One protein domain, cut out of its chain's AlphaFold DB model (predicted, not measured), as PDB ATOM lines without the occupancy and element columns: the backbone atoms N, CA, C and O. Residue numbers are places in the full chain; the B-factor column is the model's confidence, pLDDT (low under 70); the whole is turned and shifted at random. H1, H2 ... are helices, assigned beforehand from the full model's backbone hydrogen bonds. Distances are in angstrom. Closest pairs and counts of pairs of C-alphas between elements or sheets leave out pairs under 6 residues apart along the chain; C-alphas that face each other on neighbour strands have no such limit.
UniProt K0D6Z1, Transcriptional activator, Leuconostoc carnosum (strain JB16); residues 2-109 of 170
ATOM      1  N   ALA A   2      13.735  -7.207  38.502       62.03
ATOM      2  CA  ALA A   2      13.327  -6.910  39.893       62.03
ATOM      3  C   ALA A   2      12.790  -8.133  40.676       62.03
ATOM      4  O   ALA A   2      13.135  -8.334  41.836       62.03
ATOM      5  N   GLN A   3      11.982  -8.987  40.034       62.16
ATOM      6  CA  GLN A   3      11.506 -10.228  40.658       62.16
ATOM      7  C   GLN A   3      12.634 -11.241  40.890       62.16
ATOM      8  O   GLN A   3      12.637 -11.908  41.918       62.16
ATOM      9  N   SER A   4      13.609 -11.338  39.980       61.97
ATOM     10  CA  SER A   4      14.720 -12.283  40.129       61.97
ATOM     11  C   SER A   4      15.639 -11.906  41.290       61.97
ATOM     12  O   SER A   4      16.095 -12.789  42.007       61.97
ATOM     13  N   THR A   5      15.806 -10.610  41.571       70.88
ATOM     14  CA  THR A   5      16.494 -10.131  42.779       70.88
ATOM     15  C   THR A   5      15.838 -10.644  44.066       70.88
ATOM     16  O   THR A   5      16.545 -11.055  44.978       70.88
ATOM     17  N   LEU A   6      14.501 -10.683  44.143       69.88
ATOM     18  CA  LEU A   6      13.797 -11.202  45.326       69.88
ATOM     19  C   LEU A   6      14.041 -12.704  45.525       69.88
ATOM     20  O   LEU A   6      14.301 -13.142  46.642       69.88
ATOM     21  N   TYR A   7      14.009 -13.486  44.442       71.00
ATOM     22  CA  TYR A   7      14.318 -14.919  44.499       71.00
ATOM     23  C   TYR A   7      15.774 -15.187  44.880       71.00
ATOM     24  O   TYR A   7      16.046 -16.119  45.633       71.00
ATOM     25  N   HIS A   8      16.697 -14.353  44.401       75.00
ATOM     26  CA  HIS A   8      18.117 -14.454  44.716       75.00
ATOM     27  C   HIS A   8      18.414 -14.164  46.192       75.00
ATOM     28  O   HIS A   8      19.243 -14.843  46.787       75.00
ATOM     29  N   LEU A   9      17.744 -13.182  46.803       75.75
ATOM     30  CA  LEU A   9      17.950 -12.860  48.221       75.75
ATOM     31  C   LEU A   9      17.553 -14.021  49.138       75.75
ATOM     32  O   LEU A   9      18.238 -14.288  50.121       75.75
ATOM     33  N   ASP A  10      16.488 -14.738  48.789       79.38
ATOM     34  CA  ASP A  10      15.996 -15.873  49.571       79.38
ATOM     35  C   ASP A  10      16.552 -17.233  49.105       79.38
ATOM     36  O   ASP A  10      16.192 -18.263  49.679       79.38
ATOM     37  N   PHE A  11      17.363 -17.257  48.040       79.88
ATOM     38  CA  PHE A  11      17.785 -18.471  47.326       79.88
ATOM     39  C   PHE A  11      16.618 -19.421  47.008       79.88
ATOM     40  O   PHE A  11      16.709 -20.644  47.143       79.88
ATOM     41  N   LYS A  12      15.475 -18.847  46.614       85.94
ATOM     42  CA  LYS A  12      14.246 -19.590  46.329       85.94
ATOM     43  C   LYS A  12      14.113 -19.873  44.844       85.94
ATOM     44  O   LYS A  12      14.250 -18.983  44.009       85.94
ATOM     45  N   LEU A  13      13.709 -21.100  44.543       91.12
ATOM     46  CA  LEU A  13      13.220 -21.450  43.218       91.12
ATOM     47  C   LEU A  13      11.935 -20.677  42.907       91.12
ATOM     48  O   LEU A  13      11.089 -20.461  43.781       91.12
ATOM     49  N   ALA A  14      11.768 -20.306  41.642       91.25
ATOM     50  CA  ALA A  14      10.508 -19.769  41.159       91.25
ATOM     51  C   ALA A  14       9.425 -20.856  41.120       91.25
ATOM     52  O   ALA A  14       9.694 -22.054  41.243       91.25
ATOM     53  N   THR A  15       8.172 -20.444  40.932       92.19
ATOM     54  CA  THR A  15       7.076 -21.398  40.722       92.19
ATOM     55  C   THR A  15       7.339 -22.266  39.488       92.19
ATOM     56  O   THR A  15       8.021 -21.837  38.557       92.19
ATOM     57  N   VAL A  16       6.773 -23.476  39.458       92.50
ATOM     58  CA  VAL A  16       6.948 -24.413  38.332       92.50
ATOM     59  C   VAL A  16       6.578 -23.757  37.000       92.50
ATOM     60  O   VAL A  16       7.333 -23.875  36.047       92.50
ATOM     61  N   SER A  17       5.482 -22.992  36.957       94.19
ATOM     62  CA  SER A  17       5.049 -22.278  35.748       94.19
ATOM     63  C   SER A  17       6.105 -21.300  35.225       94.19
ATOM     64  O   SER A  17       6.360 -21.269  34.028       94.19
ATOM     65  N   VAL A  18       6.728 -20.519  36.115       93.19
ATOM     66  CA  VAL A  18       7.767 -19.546  35.734       93.19
ATOM     67  C   VAL A  18       9.045 -20.262  35.306       93.19
ATOM     68  O   VAL A  18       9.700 -19.843  34.358       93.19
ATOM     69  N   GLN A  19       9.405 -21.360  35.978       94.56
ATOM     70  CA  GLN A  19      10.550 -22.170  35.561       94.56
ATOM     71  C   GLN A  19      10.340 -22.762  34.165       94.56
ATOM     72  O   GLN A  19      11.263 -22.713  33.360       94.56
ATOM     73  N   THR A  20       9.148 -23.287  33.868       94.25
ATOM     74  CA  THR A  20       8.811 -23.820  32.540       94.25
ATOM     75  C   THR A  20       8.918 -22.745  31.466       94.25
ATOM     76  O   THR A  20       9.576 -22.983  30.465       94.25
ATOM     77  N   GLU A  21       8.377 -21.547  31.698       94.94
ATOM     78  CA  GLU A  21       8.471 -20.437  30.738       94.94
ATOM     79  C   GLU A  21       9.928 -20.072  30.405       94.94
ATOM     80  O   GLU A  21      10.286 -19.903  29.241       94.94
ATOM     81  N   LEU A  22      10.794 -20.004  31.423       94.31
ATOM     82  CA  LEU A  22      12.220 -19.732  31.228       94.31
ATOM     83  C   LEU A  22      12.930 -20.876  30.492       94.31
ATOM     84  O   LEU A  22      13.747 -20.626  29.611       94.31
ATOM     85  N   ILE A  23      12.627 -22.127  30.842       94.44
ATOM     86  CA  ILE A  23      13.194 -23.315  30.188       94.44
ATOM     87  C   ILE A  23      12.791 -23.360  28.713       94.44
ATOM     88  O   ILE A  23      13.650 -23.591  27.866       94.44
ATOM     89  N   ASP A  24      11.519 -23.104  28.406       94.50
ATOM     90  CA  ASP A  24      11.002 -23.087  27.039       94.50
ATOM     91  C   ASP A  24      11.678 -21.983  26.215       94.50
ATOM     92  O   ASP A  24      12.089 -22.230  25.079       94.50
ATOM     93  N   TYR A  25      11.878 -20.798  26.807       95.62
ATOM     94  CA  TYR A  25      12.658 -19.723  26.192       95.62
ATOM     95  C   TYR A  25      14.085 -20.181  25.852       95.62
ATOM     96  O   TYR A  25      14.483 -20.123  24.690       95.62
ATOM     97  N   PHE A  26      14.843 -20.681  26.837       96.00
ATOM     98  CA  PHE A  26      16.240 -21.085  26.628       96.00
ATOM     99  C   PHE A  26      16.385 -22.289  25.696       96.00
ATOM    100  O   PHE A  26      17.399 -22.427  25.020       96.00
ATOM    101  N   PHE A  27      15.382 -23.166  25.637       93.81
ATOM    102  CA  PHE A  27      15.379 -24.310  24.730       93.81
ATOM    103  C   PHE A  27      15.327 -23.904  23.251       93.81
ATOM    104  O   PHE A  27      15.808 -24.648  22.404       93.81
ATOM    105  N   CYS A  28      14.773 -22.732  22.939       93.44
ATOM    106  CA  CYS A  28      14.651 -22.241  21.566       93.44
ATOM    107  C   CYS A  28      15.893 -21.477  21.078       93.44
ATOM    108  O   CYS A  28      15.858 -20.885  19.999       93.44
ATOM    109  N   ILE A  29      16.965 -21.436  21.874       95.50
ATOM    110  CA  ILE A  29      18.186 -20.710  21.538       95.50
ATOM    111  C   ILE A  29      19.123 -21.632  20.769       95.50
ATOM    112  O   ILE A  29      19.711 -22.546  21.338       95.50
ATOM    113  N   ASP A  30      19.306 -21.333  19.487       93.06
ATOM    114  CA  ASP A  30      20.332 -21.982  18.669       93.06
ATOM    115  C   ASP A  30      21.709 -21.324  18.862       93.06
ATOM    116  O   ASP A  30      22.734 -21.998  18.875       93.06
ATOM    117  N   HIS A  31      21.738 -19.995  19.018       95.12
ATOM    118  CA  HIS A  31      22.964 -19.209  19.186       95.12
ATOM    119  C   HIS A  31      22.802 -18.262  20.366       95.12
ATOM    120  O   HIS A  31      21.952 -17.368  20.330       95.12
ATOM    121  N   TRP A  32      23.625 -18.434  21.397       96.94
ATOM    122  CA  TRP A  32      23.539 -17.609  22.596       96.94
ATOM    123  C   TRP A  32      23.977 -16.186  22.293       96.94
ATOM    124  O   TRP A  32      25.104 -15.950  21.858       96.94
ATOM    125  N   GLN A  33      23.095 -15.223  22.551       96.38
ATOM    126  CA  GLN A  33      23.421 -13.810  22.453       96.38
ATOM    127  C   GLN A  33      23.636 -13.197  23.836       96.38
ATOM    128  O   GLN A  33      23.260 -13.746  24.873       96.38
ATOM    129  N   TYR A  34      24.224 -12.002  23.853       95.56
ATOM    130  CA  TYR A  34      24.475 -11.252  25.081       95.56
ATOM    131  C   TYR A  34      23.226 -11.110  25.967       95.56
ATOM    132  O   TYR A  34      23.316 -11.243  27.187       95.56
ATOM    133  N   TYR A  35      22.058 -10.866  25.360       96.25
ATOM    134  CA  TYR A  35      20.796 -10.755  26.091       96.25
ATOM    135  C   TYR A  35      20.420 -12.065  26.790       96.25
ATOM    136  O   TYR A  35      20.039 -12.041  27.959       96.25
ATOM    137  N   ASP A  36      20.575 -13.196  26.106       96.69
ATOM    138  CA  ASP A  36      20.218 -14.513  26.634       96.69
ATOM    139  C   ASP A  36      21.095 -14.894  27.822       96.69
ATOM    140  O   ASP A  36      20.598 -15.356  28.850       96.69
ATOM    141  N   LEU A  37      22.398 -14.625  27.709       97.12
ATOM    142  CA  LEU A  37      23.350 -14.831  28.796       97.12
ATOM    143  C   LEU A  37      23.058 -13.898  29.977       97.12
ATOM    144  O   LEU A  37      23.055 -14.347  31.120       97.12
ATOM    145  N   CYS A  38      22.742 -12.624  29.726       95.75
ATOM    146  CA  CYS A  38      22.302 -11.706  30.780       95.75
ATOM    147  C   CYS A  38      21.039 -12.211  31.485       95.75
ATOM    148  O   CYS A  38      20.965 -12.193  32.714       95.75
ATOM    149  N   LEU A  39      20.041 -12.666  30.726       95.69
ATOM    150  CA  LEU A  39      18.810 -13.203  31.290       95.69
ATOM    151  C   LEU A  39      19.114 -14.423  32.161       95.69
ATOM    152  O   LEU A  39      18.694 -14.446  33.318       95.69
ATOM    153  N   LEU A  40      19.885 -15.383  31.640       96.12
ATOM    154  CA  LEU A  40      20.274 -16.594  32.358       96.12
ATOM    155  C   LEU A  40      21.052 -16.278  33.639       96.12
ATOM    156  O   LEU A  40      20.734 -16.832  34.688       96.12
ATOM    157  N   PHE A  41      21.999 -15.339  33.580       94.62
ATOM    158  CA  PHE A  41      22.735 -14.845  34.744       94.62
ATOM    159  C   PHE A  41      21.785 -14.388  35.860       94.62
ATOM    160  O   PHE A  41      21.926 -14.805  37.008       94.62
ATOM    161  N   PHE A  42      20.766 -13.590  35.528       91.81
ATOM    162  CA  PHE A  42      19.833 -13.076  36.530       91.81
ATOM    163  C   PHE A  42      18.847 -14.113  37.066       91.81
ATOM    164  O   PHE A  42      18.366 -13.947  38.188       91.81
ATOM    165  N   VAL A  43      18.494 -15.133  36.282       94.06
ATOM    166  CA  VAL A  43      17.453 -16.110  36.653       94.06
ATOM    167  C   VAL A  43      18.010 -17.466  37.076       94.06
ATOM    168  O   VAL A  43      17.226 -18.349  37.411       94.06
ATOM    169  N   ALA A  44      19.332 -17.652  37.112       93.94
ATOM    170  CA  ALA A  44      19.937 -18.946  37.424       93.94
ATOM    171  C   ALA A  44      19.432 -19.518  38.766       93.94
ATOM    172  O   ALA A  44      18.948 -20.645  38.844       93.94
ATOM    173  N   ASN A  45      19.406 -18.701  39.819       90.81
ATOM    174  CA  ASN A  45      18.911 -19.125  41.133       90.81
ATOM    175  C   ASN A  45      17.404 -19.474  41.165       90.81
ATOM    176  O   ASN A  45      16.946 -20.121  42.104       90.81
ATOM    177  N   MET A  46      16.627 -19.083  40.147       93.94
ATOM    178  CA  MET A  46      15.183 -19.336  40.069       93.94
ATOM    179  C   MET A  46      14.831 -20.708  39.481       93.94
ATOM    180  O   MET A  46      13.709 -21.178  39.682       93.94
ATOM    181  N   ILE A  47      15.744 -21.330  38.737       94.06
ATOM    182  CA  ILE A  47      15.500 -22.569  37.990       94.06
ATOM    183  C   ILE A  47      16.215 -23.722  38.699       94.06
ATOM    184  O   ILE A  47      17.330 -23.561  39.197       94.06
ATOM    185  N   ASN A  48      15.597 -24.909  38.735       94.56
ATOM    186  CA  ASN A  48      16.307 -26.109  39.178       94.56
ATOM    187  C   ASN A  48      17.550 -26.320  38.300       94.56
ATOM    188  O   ASN A  48      17.441 -26.571  37.099       94.56
ATOM    189  N   VAL A  49      18.730 -26.255  38.915       94.00
ATOM    190  CA  VAL A  49      20.018 -26.291  38.210       94.00
ATOM    191  C   VAL A  49      20.226 -27.576  37.398       94.00
ATOM    192  O   VAL A  49      20.956 -27.581  36.409       94.00
ATOM    193  N   GLU A  50      19.561 -28.677  37.765       92.38
ATOM    194  CA  GLU A  50      19.624 -29.933  37.009       92.38
ATOM    195  C   GLU A  50      19.062 -29.776  35.589       92.38
ATOM    196  O   GLU A  50      19.571 -30.403  34.657       92.38
ATOM    197  N   ASN A  51      18.086 -28.881  35.410       93.00
ATOM    198  CA  ASN A  51      17.493 -28.575  34.110       93.00
ATOM    199  C   ASN A  51      18.408 -27.702  33.240       93.00
ATOM    200  O   ASN A  51      18.192 -27.612  32.038       93.00
ATOM    201  N   MET A  52      19.456 -27.093  33.807       92.19
ATOM    202  CA  MET A  52      20.370 -26.224  33.056       92.19
ATOM    203  C   MET A  52      21.512 -26.959  32.361       92.19
ATOM    204  O   MET A  52      22.264 -26.368  31.586       92.19
ATOM    205  N   LYS A  53      21.681 -28.252  32.648       90.62
ATOM    206  CA  LYS A  53      22.792 -29.058  32.133       90.62
ATOM    207  C   LYS A  53      22.971 -28.984  30.604       90.62
ATOM    208  O   LYS A  53      24.127 -28.901  30.183       90.62
ATOM    209  N   PRO A  54      21.907 -29.024  29.773       91.00
ATOM    210  CA  PRO A  54      22.051 -28.885  28.323       91.00
ATOM    211  C   PRO A  54      22.648 -27.529  27.930       91.00
ATOM    212  O   PRO A  54      23.626 -27.494  27.188       91.00
ATOM    213  N   TYR A  55      22.138 -26.443  28.516       93.56
ATOM    214  CA  TYR A  55      22.541 -25.069  28.204       93.56
ATOM    215  C   TYR A  55      23.999 -24.795  28.572       93.56
ATOM    216  O   TYR A  55      24.726 -24.185  27.803       93.56
ATOM    217  N   ILE A  56      24.471 -25.310  29.710       92.69
ATOM    218  CA  ILE A  56      25.870 -25.132  30.136       92.69
ATOM    219  C   ILE A  56      26.841 -25.717  29.108       92.69
ATOM    220  O   ILE A  56      27.868 -25.113  28.811       92.69
ATOM    221  N   ASN A  57      26.545 -26.911  28.586       92.19
ATOM    222  CA  ASN A  57      27.399 -27.532  27.577       92.19
ATOM    223  C   ASN A  57      27.380 -26.739  26.273       92.19
ATOM    224  O   ASN A  57      28.436 -26.539  25.686       92.19
ATOM    225  N   ASP A  58      26.199 -26.306  25.847       94.94
ATOM    226  CA  ASP A  58      26.019 -25.565  24.605       94.94
ATOM    227  C   ASP A  58      26.724 -24.196  24.642       94.94
ATOM    228  O   ASP A  58      27.563 -23.915  23.789       94.94
ATOM    229  N   ILE A  59      26.524 -23.419  25.714       95.44
ATOM    230  CA  ILE A  59      27.213 -22.140  25.954       95.44
ATOM    231  C   ILE A  59      28.736 -22.322  25.934       95.44
ATOM    232  O   ILE A  59      29.446 -21.570  25.272       95.44
ATOM    233  N   ILE A  60      29.261 -23.320  26.658       93.62
ATOM    234  CA  ILE A  60      30.710 -23.568  26.708       93.62
ATOM    235  C   ILE A  60      31.247 -23.965  25.329       93.62
ATOM    236  O   ILE A  60      32.329 -23.520  24.953       93.62
ATOM    237  N   ASN A  61      30.519 -24.790  24.574       93.69
ATOM    238  CA  ASN A  61      30.949 -25.207  23.242       93.69
ATOM    239  C   ASN A  61      31.024 -24.014  22.283       93.69
ATOM    240  O   ASN A  61      32.072 -23.814  21.675       93.69
ATOM    241  N   GLN A  62      29.972 -23.192  22.220       94.38
ATOM    242  CA  GLN A  62      29.941 -21.992  21.377       94.38
ATOM    243  C   GLN A  62      31.037 -20.985  21.778       94.38
ATOM    244  O   GLN A  62      31.675 -20.378  20.919       94.38
ATOM    245  N   TYR A  63      31.327 -20.858  23.080       92.62
ATOM    246  CA  TYR A  63      32.439 -20.043  23.579       92.62
ATOM    247  C   TYR A  63      33.803 -20.560  23.094       92.62
ATOM    248  O   TYR A  63      34.607 -19.797  22.561       92.62
ATOM    249  N   LEU A  64      34.065 -21.864  23.240       91.56
ATOM    250  CA  LEU A  64      35.331 -22.486  22.832       91.56
ATOM    251  C   LEU A  64      35.531 -22.482  21.311       91.56
ATOM    252  O   LEU A  64      36.667 -22.406  20.845       91.56
ATOM    253  N   GLN A  65      34.441 -22.572  20.549       92.44
ATOM    254  CA  GLN A  65      34.448 -22.503  19.088       92.44
ATOM    255  C   GLN A  65      34.620 -21.073  18.559       92.44
ATOM    256  O   GLN A  65      34.879 -20.909  17.373       92.44
ATOM    257  N   GLN A  66      34.576 -20.061  19.437       86.19
ATOM    258  CA  GLN A  66      34.614 -18.639  19.073       86.19
ATOM    259  C   GLN A  66      33.437 -18.230  18.174       86.19
ATOM    260  O   GLN A  66      33.544 -17.300  17.377       86.19
ATOM    261  N   ASP A  67      32.292 -18.894  18.347       89.81
ATOM    262  CA  ASP A  67      31.060 -18.624  17.593       89.81
ATOM    263  C   ASP A  67      30.265 -17.438  18.176       89.81
ATOM    264  O   ASP A  67      29.229 -17.030  17.646       89.81
ATOM    265  N   MET A  68      30.752 -16.858  19.275       92.12
ATOM    266  CA  MET A  68      30.154 -15.725  19.975       92.12
ATOM    267  C   MET A  68      30.906 -14.422  19.688       92.12
ATOM    268  O   MET A  68      32.127 -14.405  19.537       92.12
ATOM    269  N   SER A  69      30.190 -13.293  19.696       91.56
ATOM    270  CA  SER A  69      30.842 -11.977  19.700       91.56
ATOM    271  C   SER A  69      31.631 -11.757  20.993       91.56
ATOM    272  O   SER A  69      31.223 -12.245  22.046       91.56
ATOM    273  N   ASP A  70      32.692 -10.944  20.953       89.31
ATOM    274  CA  ASP A  70      33.521 -10.649  22.134       89.31
ATOM    275  C   ASP A  70      32.684 -10.234  23.349       89.31
ATOM    276  O   ASP A  70      32.868 -10.742  24.452       89.31
ATOM    277  N   THR A  71      31.712  -9.337  23.164       88.69
ATOM    278  CA  THR A  71      30.829  -8.880  24.248       88.69
ATOM    279  C   THR A  71      30.004 -10.021  24.846       88.69
ATOM    280  O   THR A  71      29.817 -10.072  26.058       88.69
ATOM    281  N   THR A  72      29.530 -10.944  24.011       92.56
ATOM    282  CA  THR A  72      28.773 -12.124  24.450       92.56
ATOM    283  C   THR A  72      29.684 -13.099  25.194       92.56
ATOM    284  O   THR A  72      29.346 -13.537  26.290       92.56
ATOM    285  N   SER A  73      30.881 -13.352  24.664       91.44
ATOM    286  CA  SER A  73      31.897 -14.216  25.271       91.44
ATOM    287  C   SER A  73      32.278 -13.778  26.691       91.44
ATOM    288  O   SER A  73      32.425 -14.624  27.573       91.44
ATOM    289  N   HIS A  74      32.359 -12.468  26.959       89.75
ATOM    290  CA  HIS A  74      32.626 -11.946  28.308       89.75
ATOM    291  C   HIS A  74      31.519 -12.269  29.328       89.75
ATOM    292  O   HIS A  74      31.794 -12.304  30.524       89.75
ATOM    293  N   MET A  75      30.283 -12.537  28.891       92.62
ATOM    294  CA  MET A  75      29.185 -12.912  29.793       92.62
ATOM    295  C   MET A  75      29.169 -14.393  30.163       92.62
ATOM    296  O   MET A  75      28.469 -14.773  31.102       92.62
ATOM    297  N   VAL A  76      29.950 -15.231  29.482       93.62
ATOM    298  CA  VAL A  76      29.964 -16.673  29.748       93.62
ATOM    299  C   VAL A  76      30.479 -16.959  31.157       93.62
ATOM    300  O   VAL A  76      29.826 -17.681  31.909       93.62
ATOM    301  N   ALA A  77      31.600 -16.362  31.563       91.75
ATOM    302  CA  ALA A  77      32.174 -16.608  32.885       91.75
ATOM    303  C   ALA A  77      31.229 -16.174  34.039       91.75
ATOM    304  O   ALA A  77      30.967 -17.000  34.920       91.75
ATOM    305  N   PRO A  78      30.613 -14.970  34.014       91.88
ATOM    306  CA  PRO A  78      29.564 -14.591  34.965       91.88
ATOM    307  C   PRO A  78      28.384 -15.570  35.022       91.88
ATOM    308  O   PRO A  78      27.945 -15.941  36.111       91.88
ATOM    309  N   VAL A  79      27.883 -16.029  33.868       94.81
ATOM    310  CA  VAL A  79      26.788 -17.013  33.807       94.81
ATOM    311  C   VAL A  79      27.190 -18.321  34.477       94.81
ATOM    312  O   VAL A  79      26.436 -18.854  35.289       94.81
ATOM    313  N   ILE A  80      28.385 -18.835  34.186       94.62
ATOM    314  CA  ILE A  80      28.868 -20.083  34.781       94.62
ATOM    315  C   ILE A  80      29.011 -19.957  36.309       94.62
ATOM    316  O   ILE A  80      28.660 -20.901  37.019       94.62
ATOM    317  N   ILE A  81      29.434 -18.799  36.832       93.62
ATOM    318  CA  ILE A  81      29.443 -18.533  38.283       93.62
ATOM    319  C   ILE A  81      28.031 -18.514  38.866       93.62
ATOM    320  O   ILE A  81      27.809 -19.150  39.893       93.62
ATOM    321  N   ALA A  82      27.073 -17.851  38.218       93.94
ATOM    322  CA  ALA A  82      25.688 -17.808  38.698       93.94
ATOM    323  C   ALA A  82      25.048 -19.209  38.742       93.94
ATOM    324  O   ALA A  82      24.308 -19.548  39.665       93.94
ATOM    325  N   ILE A  83      25.369 -20.064  37.770       95.81
ATOM    326  CA  ILE A  83      24.921 -21.461  37.753       95.81
ATOM    327  C   ILE A  83      25.625 -22.283  38.846       95.81
ATOM    328  O   ILE A  83      24.992 -23.127  39.486       95.81
ATOM    329  N   LEU A  84      26.923 -22.056  39.082       95.75
ATOM    330  CA  LEU A  84      27.668 -22.699  40.170       95.75
ATOM    331  C   LEU A  84      27.078 -22.334  41.535       95.75
ATOM    332  O   LEU A  84      26.849 -23.224  42.355       95.75
ATOM    333  N   GLU A  85      26.796 -21.052  41.755       94.56
ATOM    334  CA  GLU A  85      26.082 -20.560  42.928       94.56
ATOM    335  C   GLU A  85      24.759 -21.309  43.101       94.56
ATOM    336  O   GLU A  85      24.558 -21.954  44.132       94.56
ATOM    337  N   ALA A  86      23.910 -21.323  42.068       94.56
ATOM    338  CA  ALA A  86      22.629 -22.021  42.105       94.56
ATOM    339  C   ALA A  86      22.795 -23.503  42.471       94.56
ATOM    340  O   ALA A  86      22.035 -24.030  43.288       94.56
ATOM    341  N   ALA A  87      23.818 -24.180  41.941       96.31
ATOM    342  CA  ALA A  87      24.109 -25.569  42.281       96.31
ATOM    343  C   ALA A  87      24.456 -25.767  43.760       96.31
ATOM    344  O   ALA A  87      23.962 -26.710  44.386       96.31
ATOM    345  N   ILE A  88      25.283 -24.886  44.322       95.00
ATOM    346  CA  ILE A  88      25.682 -24.944  45.731       95.00
ATOM    347  C   ILE A  88      24.477 -24.634  46.630       95.00
ATOM    348  O   ILE A  88      24.220 -25.390  47.570       95.00
ATOM    349  N   MET A  89      23.695 -23.595  46.316       92.38
ATOM    350  CA  MET A  89      22.533 -23.185  47.120       92.38
ATOM    351  C   MET A  89      21.442 -24.260  47.120       92.38
ATOM    352  O   MET A  89      20.833 -24.552  48.148       92.38
ATOM    353  N   GLN A  90      21.241 -24.925  45.980       93.25
ATOM    354  CA  GLN A  90      20.292 -26.030  45.835       93.25
ATOM    355  C   GLN A  90      20.843 -27.379  46.346       93.25
ATOM    356  O   GLN A  90      20.186 -28.410  46.188       93.25
ATOM    357  N   ASN A  91      22.030 -27.398  46.970       93.25
ATOM    358  CA  ASN A  91      22.700 -28.587  47.511       93.25
ATOM    359  C   ASN A  91      22.935 -29.708  46.473       93.25
ATOM    360  O   ASN A  91      22.866 -30.900  46.786       93.25
ATOM    361  N   LYS A  92      23.235 -29.347  45.221       95.06
ATOM    362  CA  LYS A  92      23.454 -30.284  44.107       95.06
ATOM    363  C   LYS A  92      24.938 -30.605  43.913       95.06
ATOM    364  O   LYS A  92      25.523 -30.283  42.882       95.06
ATOM    365  N   SER A  93      25.539 -31.315  44.870       93.12
ATOM    366  CA  SER A  93      26.987 -31.617  44.899       93.12
ATOM    367  C   SER A  93      27.546 -32.231  43.607       93.12
ATOM    368  O   SER A  93      28.596 -31.815  43.122       93.12
ATOM    369  N   ALA A  94      26.835 -33.183  42.996       92.69
ATOM    370  CA  ALA A  94      27.264 -33.803  41.741       92.69
ATOM    371  C   ALA A  94      27.299 -32.809  40.565       92.69
ATOM    372  O   ALA A  94      28.107 -32.970  39.651       92.69
ATOM    373  N   MET A  95      26.418 -31.805  40.573       93.62
ATOM    374  CA  MET A  95      26.401 -30.735  39.577       93.62
ATOM    375  C   MET A  95      27.504 -29.714  39.860       93.62
ATOM    376  O   MET A  95      28.238 -29.356  38.943       93.62
ATOM    377  N   THR A  96      27.672 -29.318  41.125       96.19
ATOM    378  CA  THR A  96      28.759 -28.441  41.584       96.19
ATOM    379  C   THR A  96      30.121 -28.973  41.145       96.19
ATOM    380  O   THR A  96      30.868 -28.255  40.488       96.19
ATOM    381  N   ASN A  97      30.420 -30.248  41.414       94.19
ATOM    382  CA  ASN A  97      31.712 -30.841  41.056       94.19
ATOM    383  C   ASN A  97      31.947 -30.831  39.539       94.19
ATOM    384  O   ASN A  97      33.017 -30.443  39.084       94.19
ATOM    385  N   LYS A  98      30.925 -31.173  38.746       92.50
ATOM    386  CA  LYS A  98      31.016 -31.135  37.277       92.50
ATOM    387  C   LYS A  98      31.231 -29.725  36.729       92.50
ATOM    388  O   LYS A  98      31.899 -29.567  35.711       92.50
ATOM    389  N   LEU A  99      30.633 -28.710  37.355       93.44
ATOM    390  CA  LEU A  99      30.847 -27.313  36.980       93.44
ATOM    391  C   LEU A  99      32.273 -26.871  37.298       93.44
ATOM    392  O   LEU A  99      32.909 -26.281  36.434       93.44
ATOM    393  N   LEU A 100      32.787 -27.205  38.484       93.50
ATOM    394  CA  LEU A 100      34.169 -26.907  38.866       93.50
ATOM    395  C   LEU A 100      35.171 -27.556  37.897       93.50
ATOM    396  O   LEU A 100      36.025 -26.858  37.361       93.50
ATOM    397  N   GLU A 101      34.993 -28.840  37.567       90.44
ATOM    398  CA  GLU A 101      35.816 -29.535  36.563       90.44
ATOM    399  C   GLU A 101      35.791 -28.827  35.197       90.44
ATOM    400  O   GLU A 101      36.819 -28.679  34.540       90.44
ATOM    401  N   LYS A 102      34.615 -28.365  34.752       88.69
ATOM    402  CA  LYS A 102      34.482 -27.629  33.487       88.69
ATOM    403  C   LYS A 102      35.162 -26.265  33.531       88.69
ATOM    404  O   LYS A 102      35.805 -25.891  32.554       88.69
ATOM    405  N   ILE A 103      35.021 -25.529  34.630       89.94
ATOM    406  CA  ILE A 103      35.655 -24.218  34.813       89.94
ATOM    407  C   ILE A 103      37.178 -24.346  34.708       89.94
ATOM    408  O   ILE A 103      37.802 -23.545  34.008       89.94
ATOM    409  N   ASP A 104      37.753 -25.377  35.332       85.88
ATOM    410  CA  ASP A 104      39.192 -25.653  35.291       85.88
ATOM    411  C   ASP A 104      39.686 -25.946  33.863       85.88
ATOM    412  O   ASP A 104      40.771 -25.514  33.473       85.88
ATOM    413  N   LEU A 105      38.875 -26.628  33.046       84.31
ATOM    414  CA  LEU A 105      39.220 -26.954  31.656       84.31
ATOM    415  C   LEU A 105      39.142 -25.752  30.706       84.31
ATOM    416  O   LEU A 105      39.965 -25.643  29.799       84.31
ATOM    417  N   VAL A 106      38.151 -24.874  30.884       81.25
ATOM    418  CA  VAL A 106      37.881 -23.765  29.947       81.25
ATOM    419  C   VAL A 106      38.791 -22.554  30.192       81.25
ATOM    420  O   VAL A 106      38.925 -21.703  29.319       81.25
ATOM    421  N   LYS A 107      39.466 -22.484  31.347       73.81
ATOM    422  CA  LYS A 107      40.411 -21.404  31.688       73.81
ATOM    423  C   LYS A 107      39.843 -19.984  31.603       73.81
ATOM    424  O   LYS A 107      40.582 -19.032  31.372       73.81
ATOM    425  N   PHE A 108      38.548 -19.815  31.894       69.56
ATOM    426  CA  PHE A 108      37.910 -18.493  32.046       69.56
ATOM    427  C   PHE A 108      38.700 -17.545  32.966       69.56
ATOM    428  O   PHE A 108      38.649 -16.327  32.836       69.56
ATOM    429  N   HIS A 109      39.407 -18.134  33.925       57.31
ATOM    430  CA  HIS A 109      40.052 -17.475  35.041       57.31
ATOM    431  C   HIS A 109      41.382 -16.807  34.704       57.31
ATOM    432  O   HIS A 109      41.814 -16.004  35.517       57.31
TER     433      HIS A 109
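What this domain is: This is residues 2 to 109 of the 170 residues of the protein "Transcriptional activator" of Leuconostoc carnosum (strain JB16) (UniProt K0D6Z1). Five helices, H2 to H6, form an up-and-down bundle, each running against the one before, with H3 and H5 side by side in its middle. Short H1 packs steeply on residues 42 to 46 of H3. The printed part has 108 residues, six helices and no named strand: all helix, compact, radius of gyration of the C-alphas 13.1 A, spans 35 by 27 by 21 A.

Where its parts are: Find C-alpha 2 at (13.327, -6.910, 39.893); H1 runs from there to residue 9. Next come H2, residues 16 to 27, H3, 34 to 46, H4, 49 to 64, 22.0 A long, H5, 70 to 89, 30.0 A, and H6, 93 to 106, ending at (37.881, -23.765, 29.947).

How they stand to each other: H1 touches H3 at Ser 4 and Val 43, closest C-alphas 5.8 A. H2 residues 23 to 27 only just touch H4, with 3 C-alpha pairs within 8 A, closest Phe 26 and Tyr 55, 7.6 A. H3 and H5 touch, a shallow tilt of 6 degrees, closest C-alphas Tyr 34 and Thr 72, 4.4 A. H4 and H5 form a helical hairpin, closest C-alphas Val 49 and Ala 87, 5.8 A; so do H5, by residues 80 to 88, and H6, Ala 87 and Thr 96, 5.5 A. Every O i to N i+4 pair is within hydrogen-bond range in H2 and H6; H1 has 3 of 4, H3 7 of 9, H4 8 of 12, H5 12 of 16.

The domain as a whole: Asp 10 and Gln 65 have the farthest C-alphas, 36.2 A. There is no cut and no long link. Residues 2 to 4, 6 and 108 to 109 have pLDDT under 70.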